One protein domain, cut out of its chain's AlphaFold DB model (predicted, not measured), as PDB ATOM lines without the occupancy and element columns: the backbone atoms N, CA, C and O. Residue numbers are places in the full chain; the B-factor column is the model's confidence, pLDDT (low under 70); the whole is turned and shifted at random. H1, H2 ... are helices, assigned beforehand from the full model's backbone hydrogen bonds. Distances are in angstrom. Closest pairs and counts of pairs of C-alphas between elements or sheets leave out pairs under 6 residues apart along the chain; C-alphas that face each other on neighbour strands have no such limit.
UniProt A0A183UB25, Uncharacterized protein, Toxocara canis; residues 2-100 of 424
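Overview. This is residues 2 to 100 of the 424 residues of an uncharacterized protein of Toxocara canis (UniProt A0A183UB25). Look first for one long straight helix, H5, which makes the longest axis, and then for a small compact cluster of four shorter helices over one side of it. In the cluster H3 lies between H1 and H5 and crosses both, H4 packs beside H3, and H2 packs on H4; residues 89 to 100 of H5 stick out past the body. The printed part has 99 residues with five named helices, in the order H1, H2, H3, H4, H5, and no named strand; the class is all helix. It is only just compact, close to loose, with a radius of gyration of the C-alphas of 15.0 A, and elongated, spanning 53 by 30 by 19 A.

Along the chain. Find C-alpha 66 at (191.253, 194.744, 88.042); from there H5, residues 66 to 100, runs 50.3 A to C-alpha 100 at (146.973, 174.823, 101.276). Next look at H3, residues 36 to 46, 15.5 A long, and at H4, residues 48 to 58, 15.4 A long. H1, residues 2 to 14, begins at C-alpha 2 at (161.723, 190.077, 100.107) and is 18.3 A long. H2, residues 22 to 26, measures 7.9 A.

Arrangement. Start on H5, where residues 81 to 84 alone touch H3, only just, with 3 pairs of C-alphas within 8 A; the closest are those of Leu 40 and Leu 81, 7.6 A apart. Their lines are about perpendicular, at 74 degrees. H4 and H5 are close but not clearly touching, the closest C-alphas being those of Phe 52 and Arg 74, 6.8 A apart. H3 is the hub, touching three helices. It touches H1, about perpendicular at 86 degrees, with the C-alphas of Ala 9 and Ile 38 closest at 4.7 A. It touches H4 at a steep tilt of 53 degrees, opposite ways, with the C-alphas of Leu 42 and Ser 51 closest at 5.0 A. H2 touches H4, where the C-alphas of Arg 25 and Ile 54 are closest at 5.4 A. H2 and H3 are near each other; H1 and H4 are apart. The helix packing is mostly crossed, with 0 of 3 such pairs at a shallow tilt. In H1, H3 and H5 every O i to N i+4 pair is within hydrogen-bond range; in H4 5 of 7 are, and in H2 0 of 1, beside 2 of 2 O i to N i+3 pairs.

Size, cuts and confidence. Look to the C-alphas of Ala 64 and Ala 100 for the two farthest apart, 53.9 A. Residues 62 to 68, of which 66 to 68 belong to H5, stand free, as do residues 89 to 100 of H5; the body without them spans 31 by 30 by 19 A. The printed part has no cut; the link from H3 to H4 is tight and the other three are short. Mean pLDDT of the printed part is 79.4, and residues 62 to 70 and 95 to 100 are under 70.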
ATOM      1  N   LEU A   2     160.671 189.170 100.601       71.06
ATOM      2  CA  LEU A   2     161.723 190.077 100.107       71.06
ATOM      3  C   LEU A   2     161.750 191.452 100.805       71.06
ATOM      4  O   LEU A   2     162.823 191.913 101.175       71.06
ATOM      5  N   ASN A   3     160.588 192.038 101.108       79.44
ATOM      6  CA  ASN A   3     160.508 193.331 101.806       79.44
ATOM      7  C   ASN A   3     161.127 193.297 103.216       79.44
ATOM      8  O   ASN A   3     161.771 194.255 103.631       79.44
ATOM      9  N   ALA A   4     161.002 192.177 103.939       81.00
ATOM     10  CA  ALA A   4     161.629 192.015 105.253       81.00
ATOM     11  C   ALA A   4     163.157 191.875 105.144       81.00
ATOM     12  O   ALA A   4     163.891 192.404 105.978       81.00
ATOM     13  N   ALA A   5     163.643 191.201 104.096       78.00
ATOM     14  CA  ALA A   5     165.072 191.107 103.808       78.00
ATOM     15  C   ALA A   5     165.665 192.470 103.412       78.00
ATOM     16  O   ALA A   5     166.767 192.798 103.845       78.00
ATOM     17  N   PHE A   6     164.932 193.287 102.652       89.12
ATOM     18  CA  PHE A   6     165.353 194.643 102.286       89.12
ATOM     19  C   PHE A   6     165.392 195.579 103.495       89.12
ATOM     20  O   PHE A   6     166.431 196.182 103.747       89.12
ATOM     21  N   ALA A   7     164.349 195.583 104.329       87.19
ATOM     22  CA  ALA A   7     164.341 196.362 105.568       87.19
ATOM     23  C   ALA A   7     165.460 195.939 106.543       87.19
ATOM     24  O   ALA A   7     166.021 196.765 107.265       87.19
ATOM     25  N   PHE A   8     165.811 194.648 106.579       89.12
ATOM     26  CA  PHE A   8     166.959 194.164 107.350       89.12
ATOM     27  C   PHE A   8     168.290 194.670 106.776       89.12
ATOM     28  O   PHE A   8     169.143 195.131 107.534       89.12
ATOM     29  N   ALA A   9     168.458 194.620 105.453       88.12
ATOM     30  CA  ALA A   9     169.661 195.088 104.770       88.12
ATOM     31  C   ALA A   9     169.888 196.599 104.945       88.12
ATOM     32  O   ALA A   9     171.005 197.012 105.254       88.12
ATOM     33  N   GLU A  10     168.834 197.408 104.832       89.75
ATOM     34  CA  GLU A  10     168.888 198.854 105.087       89.75
ATOM     35  C   GLU A  10     169.290 199.148 106.536       89.75
ATOM     36  O   GLU A  10     170.168 199.972 106.781       89.75
ATOM     37  N   LYS A  11     168.736 198.409 107.509       90.75
ATOM     38  CA  LYS A  11     169.138 198.529 108.920       90.75
ATOM     39  C   LYS A  11     170.594 198.126 109.160       90.75
ATOM     40  O   LYS A  11     171.249 198.731 110.006       90.75
ATOM     41  N   GLU A  12     171.111 197.101 108.479       89.25
ATOM     42  CA  GLU A  12     172.523 196.707 108.601       89.25
ATOM     43  C   GLU A  12     173.481 197.752 108.022       89.25
ATOM     44  O   GLU A  12     174.516 198.017 108.636       89.25
ATOM     45  N   LEU A  13     173.139 198.355 106.881       87.56
ATOM     46  CA  LEU A  13     173.945 199.410 106.260       87.56
ATOM     47  C   LEU A  13     173.870 200.722 107.055       87.56
ATOM     48  O   LEU A  13     174.905 201.327 107.336       87.56
ATOM     49  N   ALA A  14     172.685 201.092 107.549       88.25
ATOM     50  CA  ALA A  14     172.494 202.271 108.392       88.25
ATOM     51  C   ALA A  14     173.282 202.194 109.712       88.25
ATOM     52  O   ALA A  14     173.861 203.188 110.144       88.25
ATOM     53  N   LYS A  15     173.392 201.004 110.327       88.56
ATOM     54  CA  LYS A  15     174.250 200.774 111.513       88.56
ATOM     55  C   LYS A  15     175.730 201.055 111.258       88.56
ATOM     56  O   LYS A  15     176.476 201.268 112.208       88.56
ATOM     57  N   GLN A  16     176.159 201.004 110.001       85.69
ATOM     58  CA  GLN A  16     177.527 201.307 109.587       85.69
ATOM     59  C   GLN A  16     177.656 202.723 109.011       85.69
ATOM     60  O   GLN A  16     178.710 203.060 108.482       85.69
ATOM     61  N   HIS A  17     176.611 203.550 109.151       86.56
ATOM     62  CA  HIS A  17     176.512 204.902 108.598       86.56
ATOM     63  C   HIS A  17     176.642 204.946 107.070       86.56
ATOM     64  O   HIS A  17     177.214 205.878 106.512       86.56
ATOM     65  N   ILE A  18     176.112 203.926 106.391       87.00
ATOM     66  CA  ILE A  18     176.126 203.818 104.933       87.00
ATOM     67  C   ILE A  18     174.701 204.013 104.424       87.00
ATOM     68  O   ILE A  18     173.815 203.212 104.733       87.00
ATOM     69  N   ALA A  19     174.487 205.079 103.656       85.75
ATOM     70  CA  ALA A  19     173.223 205.328 102.974       85.75
ATOM     71  C   ALA A  19     173.067 204.382 101.774       85.75
ATOM     72  O   ALA A  19     174.047 204.025 101.122       85.75
ATOM     73  N   VAL A  20     171.832 203.954 101.494       84.25
ATOM     74  CA  VAL A  20     171.514 203.123 100.323       84.25
ATOM     75  C   VAL A  20     171.054 204.026  99.185       84.25
ATOM     76  O   VAL A  20     169.870 204.118  98.886       84.25
ATOM     77  N   ASP A  21     172.004 204.742  98.598       86.12
ATOM     78  CA  ASP A  21     171.793 205.669  97.488       86.12
ATOM     79  C   ASP A  21     172.941 205.555  96.469       86.12
ATOM     80  O   ASP A  21     173.788 204.658  96.552       86.12
ATOM     81  N   GLU A  22     172.995 206.458  95.488       82.81
ATOM     82  CA  GLU A  22     174.026 206.404  94.447       82.81
ATOM     83  C   GLU A  22     175.457 206.652  94.947       82.81
ATOM     84  O   GLU A  22     176.417 206.304  94.250       82.81
ATOM     85  N   THR A  23     175.637 207.137  96.181       84.31
ATOM     86  CA  THR A  23     176.967 207.291  96.794       84.31
ATOM     87  C   THR A  23     177.631 205.942  97.091       84.31
ATOM     88  O   THR A  23     178.858 205.849  97.162       84.31
ATOM     89  N   LEU A  24     176.859 204.848  97.150       84.31
ATOM     90  CA  LEU A  24     177.397 203.490  97.270       84.31
ATOM     91  C   LEU A  24     178.318 203.104  96.108       84.31
ATOM     92  O   LEU A  24     179.235 202.296  96.290       84.31
ATOM     93  N   ARG A  25     178.104 203.668  94.911       81.38
ATOM     94  CA  ARG A  25     178.944 203.382  93.734       81.38
ATOM     95  C   ARG A  25     180.367 203.890  93.903       81.38
ATOM     96  O   ARG A  25     181.291 203.298  93.348       81.38
ATOM     97  N   THR A  26     180.538 204.950  94.682       82.00
ATOM     98  CA  THR A  26     181.822 205.590  94.973       82.00
ATOM     99  C   THR A  26     182.284 205.330  96.404       82.00
ATOM    100  O   THR A  26     183.212 205.977  96.871       82.00
ATOM    101  N   TYR A  27     181.696 204.348  97.098       84.62
ATOM    102  CA  TYR A  27     182.077 204.020  98.469       84.62
ATOM    103  C   TYR A  27     183.558 203.614  98.560       84.62
ATOM    104  O   TYR A  27     183.987 202.636  97.942       84.62
ATOM    105  N   GLU A  28     184.323 204.353  99.364       80.69
ATOM    106  CA  GLU A  28     185.742 204.101  99.677       80.69
ATOM    107  C   GLU A  28     185.984 203.915 101.184       80.69
ATOM    108  O   GLU A  28     187.113 203.975 101.674       80.69
ATOM    109  N   GLY A  29     184.910 203.686 101.941       79.62
ATOM    110  CA  GLY A  29     184.964 203.539 103.389       79.62
ATOM    111  C   GLY A  29     185.542 202.201 103.863       79.62
ATOM    112  O   GLY A  29     186.146 201.416 103.129       79.62
ATOM    113  N   ARG A  30     185.349 201.920 105.155       82.25
ATOM    114  CA  ARG A  30     185.844 200.688 105.790       82.25
ATOM    115  C   ARG A  30     185.161 199.447 105.218       82.25
ATOM    116  O   ARG A  30     184.019 199.500 104.769       82.25
ATOM    117  N   ARG A  31     185.849 198.307 105.315       85.06
ATOM    118  CA  ARG A  31     185.306 197.005 104.920       85.06
ATOM    119  C   ARG A  31     184.037 196.674 105.709       85.06
ATOM    120  O   ARG A  31     184.055 196.606 106.936       85.06
ATOM    121  N   VAL A  32     182.983 196.368 104.971       86.06
ATOM    122  CA  VAL A  32     181.649 196.006 105.438       86.06
ATOM    123  C   VAL A  32     181.465 194.502 105.294       86.06
ATOM    124  O   VAL A  32     181.805 193.902 104.273       86.06
ATOM    125  N   LYS A  33     180.903 193.861 106.321       85.19
ATOM    126  CA  LYS A  33     180.417 192.483 106.186       85.19
ATOM    127  C   LYS A  33     179.114 192.506 105.400       85.19
ATOM    128  O   LYS A  33     178.112 193.007 105.896       85.19
ATOM    129  N   VAL A  34     179.139 191.964 104.187       86.62
ATOM    130  CA  VAL A  34     177.963 191.932 103.315       86.62
ATOM    131  C   VAL A  34     177.178 190.644 103.547       86.62
ATOM    132  O   VAL A  34     177.671 189.548 103.282       86.62
ATOM    133  N   SER A  35     175.952 190.775 104.049       88.06
ATOM    134  CA  SER A  35     175.006 189.670 104.191       88.06
ATOM    135  C   SER A  35     174.270 189.386 102.872       88.06
ATOM    136  O   SER A  35     174.220 190.217 101.961       88.06
ATOM    137  N   ASN A  36     173.648 188.207 102.761       87.12
ATOM    138  CA  ASN A  36     172.847 187.841 101.581       87.12
ATOM    139  C   ASN A  36     171.687 188.822 101.334       87.12
ATOM    140  O   ASN A  36     171.300 189.043 100.189       87.12
ATOM    141  N   ALA A  37     171.153 189.421 102.401       86.62
ATOM    142  CA  ALA A  37     170.102 190.427 102.324       86.62
ATOM    143  C   ALA A  37     170.599 191.706 101.631       86.62
ATOM    144  O   ALA A  37     169.935 192.206 100.724       86.62
ATOM    145  N   ILE A  38     171.802 192.176 101.981       89.19
ATOM    146  CA  ILE A  38     172.436 193.337 101.338       89.19
ATOM    147  C   ILE A  38     172.694 193.058  99.854       89.19
ATOM    148  O   ILE A  38     172.386 193.893  99.011       89.19
ATOM    149  N   MET A  39     173.178 191.865  99.496       86.44
ATOM    150  CA  MET A  39     173.358 191.502  98.082       86.44
ATOM    151  C   MET A  39     172.055 191.551  97.273       86.44
ATOM    152  O   MET A  39     172.058 191.988  96.120       86.44
ATOM    153  N   LEU A  40     170.949 191.083  97.857       87.00
ATOM    154  CA  LEU A  40     169.640 191.118  97.207       87.00
ATOM    155  C   LEU A  40     169.128 192.555  97.057       87.00
ATOM    156  O   LEU A  40     168.632 192.892  95.982       87.00
ATOM    157  N   LEU A  41     169.308 193.397  98.082       89.44
ATOM    158  CA  LEU A  41     168.958 194.820  98.045       89.44
ATOM    159  C   LEU A  41     169.729 195.556  96.938       89.44
ATOM    160  O   LEU A  41     169.127 196.226  96.103       89.44
ATOM    161  N   LEU A  42     171.050 195.356  96.867       88.94
ATOM    162  CA  LEU A  42     171.897 195.984  95.850       88.94
ATOM    163  C   LEU A  42     171.474 195.592  94.431       88.94
ATOM    164  O   LEU A  42     171.438 196.434  93.534       88.94
ATOM    165  N   LYS A  43     171.143 194.313  94.212       88.12
ATOM    166  CA  LYS A  43     170.657 193.839  92.910       88.12
ATOM    167  C   LYS A  43     169.324 194.492  92.537       88.12
ATOM    168  O   LYS A  43     169.136 194.804  91.364       88.12
ATOM    169  N   ALA A  44     168.418 194.639  93.502       87.44
ATOM    170  CA  ALA A  44     167.095 195.210  93.281       87.44
ATOM    171  C   ALA A  44     167.166 196.701  92.920       87.44
ATOM    172  O   ALA A  44     166.482 197.113  91.991       87.44
ATOM    173  N   GLN A  45     168.020 197.477  93.593       87.00
ATOM    174  CA  GLN A  45     168.103 198.922  93.370       87.00
ATOM    175  C   GLN A  45     169.008 199.329  92.200       87.00
ATOM    176  O   GLN A  45     168.635 200.190  91.414       87.00
ATOM    177  N   PHE A  46     170.177 198.701  92.041       85.50
ATOM    178  CA  PHE A  46     171.182 199.168  91.075       85.50
ATOM    179  C   PHE A  46     171.363 198.236  89.870       85.50
ATOM    180  O   PHE A  46     172.156 198.510  88.973       85.50
ATOM    181  N   GLY A  47     170.667 197.098  89.837       83.38
ATOM    182  CA  GLY A  47     170.855 196.081  88.807       83.38
ATOM    183  C   GLY A  47     172.163 195.291  88.957       83.38
ATOM    184  O   GLY A  47     172.997 195.523  89.830       83.38
ATOM    185  N   LEU A  48     172.361 194.282  88.104       79.06
ATOM    186  CA  LEU A  48     173.392 193.248  88.304       79.06
ATOM    187  C   LEU A  48     174.841 193.745  88.131       79.06
ATOM    188  O   LEU A  48     175.752 193.211  88.757       79.06
ATOM    189  N   LYS A  49     175.064 194.708  87.230       78.25
ATOM    190  CA  LYS A  49     176.398 195.256  86.928       78.25
ATOM    191  C   LYS A  49     176.885 196.165  88.073       78.25
ATOM    192  O   LYS A  49     177.896 195.819  88.675       78.25
ATOM    193  N   PRO A  50     176.161 197.240  88.441       83.81
ATOM    194  CA  PRO A  50     176.591 198.135  89.517       83.81
ATOM    195  C   PRO A  50     176.582 197.487  90.907       83.81
ATOM    196  O   PRO A  50     177.491 197.739  91.692       83.81
ATOM    197  N   SER A  51     175.625 196.596  91.208       86.75
ATOM    198  CA  SER A  51     175.575 195.892  92.506       86.75
ATOM    199  C   SER A  51     176.842 195.101  92.816       86.75
ATOM    200  O   SER A  51     177.265 195.025  93.967       86.75
ATOM    201  N   PHE A  52     177.473 194.541  91.787       83.81
ATOM    202  CA  PHE A  52     178.722 193.812  91.925       83.81
ATOM    203  C   PHE A  52     179.910 194.741  92.224       83.81
ATOM    204  O   PHE A  52     180.720 194.450  93.105       83.81
ATOM    205  N   THR A  53     179.990 195.886  91.545       83.56
ATOM    206  CA  THR A  53     181.004 196.913  91.823       83.56
ATOM    207  C   THR A  53     180.870 197.441  93.252       83.56
ATOM    208  O   THR A  53     181.860 197.508  93.980       83.56
ATOM    209  N   ILE A  54     179.638 197.728  93.685       87.38
ATOM    210  CA  ILE A  54     179.334 198.157  95.056       87.38
ATOM    211  C   ILE A  54     179.729 197.063  96.059       87.38
ATOM    212  O   ILE A  54     180.399 197.344  97.047       87.38
ATOM    213  N   TYR A  55     179.397 195.797  95.786       88.25
ATOM    214  CA  TYR A  55     179.778 194.660  96.630       88.25
ATOM    215  C   TYR A  55     181.296 194.561  96.843       88.25
ATOM    216  O   TYR A  55     181.753 194.388  97.975       88.25
ATOM    217  N   ARG A  56     182.090 194.699  95.773       84.31
ATOM    218  CA  ARG A  56     183.559 194.656  95.861       84.31
ATOM    219  C   ARG A  56     184.115 195.806  96.692       84.31
ATOM    220  O   ARG A  56     184.993 195.571  97.525       84.31
ATOM    221  N   ARG A  57     183.576 197.015  96.501       84.00
ATOM    222  CA  ARG A  57     183.943 198.214  97.268       84.00
ATOM    223  C   ARG A  57     183.609 198.057  98.750       84.00
ATOM    224  O   ARG A  57     184.487 198.232  99.588       84.00
ATOM    225  N   LEU A  58     182.399 197.599  99.072       86.94
ATOM    226  CA  LEU A  58     181.992 197.273 100.442       86.94
ATOM    227  C   LEU A  58     182.917 196.223 101.074       86.94
ATOM    228  O   LEU A  58     183.286 196.343 102.237       86.94
ATOM    229  N   CYS A  59     183.364 195.221 100.316       85.12
ATOM    230  CA  CYS A  59     184.289 194.197 100.810       85.12
ATOM    231  C   CYS A  59     185.768 194.634 100.834       85.12
ATOM    232  O   CYS A  59     186.604 193.838 101.273       85.12
ATOM    233  N   ALA A  60     186.090 195.861 100.405       76.44
ATOM    234  CA  ALA A  60     187.447 196.394 100.260       76.44
ATOM    235  C   ALA A  60     188.381 195.499  99.413       76.44
ATOM    236  O   ALA A  60     189.572 195.374  99.699       76.44
ATOM    237  N   ILE A  61     187.839 194.854  98.373       72.50
ATOM    238  CA  ILE A  61     188.601 193.973  97.474       72.50
ATOM    239  C   ILE A  61     189.339 194.839  96.442       72.50
ATOM    240  O   ILE A  61     188.790 195.149  95.381       72.50
ATOM    241  N   LYS A  62     190.583 195.227  96.751       60.22
ATOM    242  CA  LYS A  62     191.518 195.855  95.802       60.22
ATOM    243  C   LYS A  62     192.324 194.756  95.106       60.22
ATOM    244  O   LYS A  62     193.192 194.158  95.734       60.22
ATOM    245  N   ASN A  63     192.033 194.473  93.838       54.62
ATOM    246  CA  ASN A  63     192.843 193.539  93.048       54.62
ATOM    247  C   ASN A  63     193.816 194.353  92.191       54.62
ATOM    248  O   ASN A  63     193.386 195.296  91.539       54.62
ATOM    249  N   ALA A  64     195.099 193.980  92.198       49.72
ATOM    250  CA  ALA A  64     196.156 194.636  91.416       49.72
ATOM    251  C   ALA A  64     195.965 194.498  89.895       49.72
ATOM    252  O   ALA A  64     196.558 195.245  89.128       49.72
ATOM    253  N   ASP A  65     195.127 193.548  89.483       53.31
ATOM    254  CA  ASP A  65     194.773 193.281  88.099       53.31
ATOM    255  C   ASP A  65     193.242 193.284  88.018       53.31
ATOM    256  O   ASP A  65     192.564 192.272  88.256       53.31
ATOM    257  N   GLU A  66     192.682 194.486  87.852       56.59
ATOM    258  CA  GLU A  66     191.253 194.744  88.042       56.59
ATOM    259  C   GLU A  66     190.397 193.843  87.148       56.59
ATOM    260  O   GLU A  66     189.395 193.318  87.618       56.59
ATOM    261  N   TYR A  67     190.848 193.551  85.926       53.81
ATOM    262  CA  TYR A  67     190.057 192.890  84.889       53.81
ATOM    263  C   TYR A  67     189.851 191.375  85.094       53.81
ATOM    264  O   TYR A  67     188.726 190.870  85.003       53.81
ATOM    265  N   ASN A  68     190.912 190.620  85.404       57.53
ATOM    266  CA  ASN A  68     190.819 189.159  85.553       57.53
ATOM    267  C   ASN A  68     190.149 188.748  86.871       57.53
ATOM    268  O   ASN A  68     189.312 187.840  86.885       57.53
ATOM    269  N   GLY A  69     190.454 189.460  87.962       62.03
ATOM    270  CA  GLY A  69     189.767 189.269  89.239       62.03
ATOM    271  C   GLY A  69     188.284 189.633  89.145       62.03
ATOM    272  O   GLY A  69     187.433 188.882  89.617       62.03
ATOM    273  N   GLU A  70     187.948 190.725  88.445       65.44
ATOM    274  CA  GLU A  70     186.557 191.133  88.230       65.44
ATOM    275  C   GLU A  70     185.749 190.071  87.483       65.44
ATOM    276  O   GLU A  70     184.609 189.794  87.860       65.44
ATOM    277  N   ARG A  71     186.319 189.436  86.451       71.00
ATOM    278  CA  ARG A  71     185.607 188.423  85.659       71.00
ATOM    279  C   ARG A  71     185.225 187.196  86.492       71.00
ATOM    280  O   ARG A  71     184.077 186.751  86.406       71.00
ATOM    281  N   MET A  72     186.152 186.680  87.302       71.12
ATOM    282  CA  MET A  72     185.918 185.522  88.176       71.12
ATOM    283  C   MET A  72     184.951 185.854  89.314       71.12
ATOM    284  O   MET A  72     183.955 185.154  89.514       71.12
ATOM    285  N   ASP A  73     185.172 186.976  89.995       70.56
ATOM    286  CA  ASP A  73     184.311 187.429  91.086       70.56
ATOM    287  C   ASP A  73     182.878 187.698  90.590       70.56
ATOM    288  O   ASP A  73     181.899 187.380  91.268       70.56
ATOM    289  N   ARG A  74     182.720 188.197  89.357       74.94
ATOM    290  CA  ARG A  74     181.410 188.444  88.742       74.94
ATOM    291  C   ARG A  74     180.679 187.156  88.386       74.94
ATOM    292  O   ARG A  74     179.450 187.112  88.481       74.94
ATOM    293  N   GLN A  75     181.395 186.110  87.974       77.69
ATOM    294  CA  GLN A  75     180.800 184.788  87.770       77.69
ATOM    295  C   GLN A  75     180.345 184.172  89.098       77.69
ATOM    296  O   GLN A  75     179.202 183.713  89.183       77.69
ATOM    297  N   ASN A  76     181.176 184.264  90.139       79.31
ATOM    298  CA  ASN A  76     180.840 183.805  91.487       79.31
ATOM    299  C   ASN A  76     179.605 184.537  92.030       79.31
ATOM    300  O   ASN A  76     178.627 183.901  92.419       79.31
ATOM    301  N   PHE A  77     179.573 185.868  91.928       77.56
ATOM    302  CA  PHE A  77     178.431 186.687  92.337       77.56
ATOM    303  C   PHE A  77     177.143 186.329  91.579       77.56
ATOM    304  O   PHE A  77     176.079 186.159  92.182       77.56
ATOM    305  N   LYS A  78     177.223 186.139  90.253       80.62
ATOM    306  CA  LYS A  78     176.087 185.674  89.438       80.62
ATOM    307  C   LYS A  78     175.581 184.301  89.876       80.62
ATOM    308  O   LYS A  78     174.375 184.051  89.808       80.62
ATOM    309  N   HIS A  79     176.475 183.397  90.264       84.50
ATOM    310  CA  HIS A  79     176.096 182.069  90.726       84.50
ATOM    311  C   HIS A  79     175.397 182.135  92.089       84.50
ATOM    312  O   HIS A  79     174.285 181.620  92.218       84.50
ATOM    313  N   THR A  80     175.958 182.878  93.049       82.44
ATOM    314  CA  THR A  80     175.362 183.095  94.376       82.44
ATOM    315  C   THR A  80     173.980 183.738  94.283       82.44
ATOM    316  O   THR A  80     173.043 183.284  94.938       82.44
ATOM    317  N   LEU A  81     173.800 184.743  93.417       82.75
ATOM    318  CA  LEU A  81     172.493 185.372  93.206       82.75
ATOM    319  C   LEU A  81     171.457 184.426  92.588       82.75
ATOM    320  O   LEU A  81     170.278 184.518  92.928       82.75
ATOM    321  N   ARG A  82     171.866 183.527  91.681       84.31
ATOM    322  CA  ARG A  82     170.964 182.507  91.120       84.31
ATOM    323  C   ARG A  82     170.557 181.485  92.177       84.31
ATOM    324  O   ARG A  82     169.370 181.211  92.312       84.31
ATOM    325  N   ALA A  83     171.513 180.994  92.963       85.94
ATOM    326  CA  ALA A  83     171.247 180.062  94.056       85.94
ATOM    327  C   ALA A  83     170.312 180.669  95.117       85.94
ATOM    328  O   ALA A  83     169.373 180.015  95.564       85.94
ATOM    329  N   LEU A  84     170.521 181.941  95.478       82.19
ATOM    330  CA  LEU A  84     169.644 182.666  96.400       82.19
ATOM    331  C   LEU A  84     168.233 182.840  95.834       82.19
ATOM    332  O   LEU A  84     167.275 182.589  96.558       82.19
ATOM    333  N   LYS A  85     168.094 183.215  94.554       83.38
ATOM    334  CA  LYS A  85     166.777 183.357  93.912       83.38
ATOM    335  C   LYS A  85     166.003 182.035  93.936       83.38
ATOM    336  O   LYS A  85     164.875 182.018  94.409       83.38
ATOM    337  N   LEU A  86     166.640 180.937  93.522       84.31
ATOM    338  CA  LEU A  86     166.036 179.598  93.548       84.31
ATOM    339  C   LEU A  86     165.638 179.172  94.966       84.31
ATOM    340  O   LEU A  86     164.604 178.541  95.164       84.31
ATOM    341  N   LYS A  87     166.447 179.524  95.973       85.00
ATOM    342  CA  LYS A  87     166.133 179.217  97.372       85.00
ATOM    343  C   LYS A  87     164.924 180.007  97.874       85.00
ATOM    344  O   LYS A  87     164.108 179.431  98.584       85.00
ATOM    345  N   VAL A  88     164.807 181.288  97.520       81.81
ATOM    346  CA  VAL A  88     163.642 182.118  97.873       81.81
ATOM    347  C   VAL A  88     162.380 181.578  97.204       81.81
ATOM    348  O   VAL A  88     161.403 181.334  97.898       81.81
ATOM    349  N   GLU A  89     162.440 181.277  95.909       83.25
ATOM    350  CA  GLU A  89     161.317 180.728  95.139       83.25
ATOM    351  C   GLU A  89     160.850 179.369  95.688       83.25
ATOM    352  O   GLU A  89     159.658 179.138  95.878       83.25
ATOM    353  N   LYS A  90     161.791 178.493  96.069       82.56
ATOM    354  CA  LYS A  90     161.474 177.222  96.736       82.56
ATOM    355  C   LYS A  90     160.832 177.422  98.112       82.56
ATOM    356  O   LYS A  90     159.967 176.640  98.497       82.56
ATOM    357  N   MET A  91     161.260 178.431  98.876       74.62
ATOM    358  CA  MET A  91     160.621 178.739 100.158       74.62
ATOM    359  C   MET A  91     159.211 179.303  99.962       74.62
ATOM    360  O   MET A  91     158.328 178.924 100.718       74.62
ATOM    361  N   GLU A  92     158.978 180.127  98.940       78.06
ATOM    362  CA  GLU A  92     157.646 180.652  98.608       78.06
ATOM    363  C   GLU A  92     156.694 179.528  98.163       78.06
ATOM    364  O   GLU A  92     155.585 179.426  98.681       78.06
ATOM    365  N   GLN A  93     157.149 178.596  97.319       73.62
ATOM    366  CA  GLN A  93     156.365 177.412  96.931       73.62
ATOM    367  C   GLN A  93     156.038 176.496  98.120       73.62
ATOM    368  O   GLN A  93     154.917 176.000  98.237       73.62
ATOM    369  N   ASN A  94     156.993 176.291  99.031       70.44
ATOM    370  CA  ASN A  94     156.767 175.494 100.238       70.44
ATOM    371  C   ASN A  94     155.820 176.185 101.232       70.44
ATOM    372  O   ASN A  94     155.085 175.495 101.934       70.44
ATOM    373  N   GLN A  95     155.824 177.520 101.288       66.81
ATOM    374  CA  GLN A  95     154.898 178.301 102.108       66.81
ATOM    375  C   GLN A  95     153.459 178.116 101.602       66.81
ATOM    376  O   GLN A  95     152.597 177.694 102.365       66.81
ATOM    377  N   HIS A  96     153.235 178.264 100.289       60.50
ATOM    378  CA  HIS A  96     151.927 178.027  99.665       60.50
ATOM    379  C   HIS A  96     151.434 176.575  99.813       60.50
ATOM    380  O   HIS A  96     150.242 176.341  99.988       60.50
ATOM    381  N   ALA A  97     152.338 175.587  99.801       59.03
ATOM    382  CA  ALA A  97     151.988 174.182 100.032       59.03
ATOM    383  C   ALA A  97     151.646 173.858 101.502       59.03
ATOM    384  O   ALA A  97     150.947 172.875 101.764       59.03
ATOM    385  N   CYS A  98     152.141 174.647 102.461       54.53
ATOM    386  CA  CYS A  98     151.765 174.549 103.872       54.53
ATOM    387  C   CYS A  98     150.415 175.224 104.138       54.53
ATOM    388  O   CYS A  98     149.578 174.618 104.804       54.53
ATOM    389  N   ASP A  99     150.175 176.398 103.550       55.81
ATOM    390  CA  ASP A  99     148.912 177.131 103.705       55.81
ATOM    391  C   ASP A  99     147.733 176.360 103.064       55.81
ATOM    392  O   ASP A  99     146.669 176.218 103.669       55.81
ATOM    393  N   ALA A 100     147.960 175.703 101.917       57.19
ATOM    394  CA  ALA A 100     146.973 174.823 101.276       57.19
ATOM    395  C   ALA A 100     146.670 173.532 102.069       57.19
ATOM    396  O   ALA A 100     145.612 172.929 101.901       57.19
TER     397      ALA A 100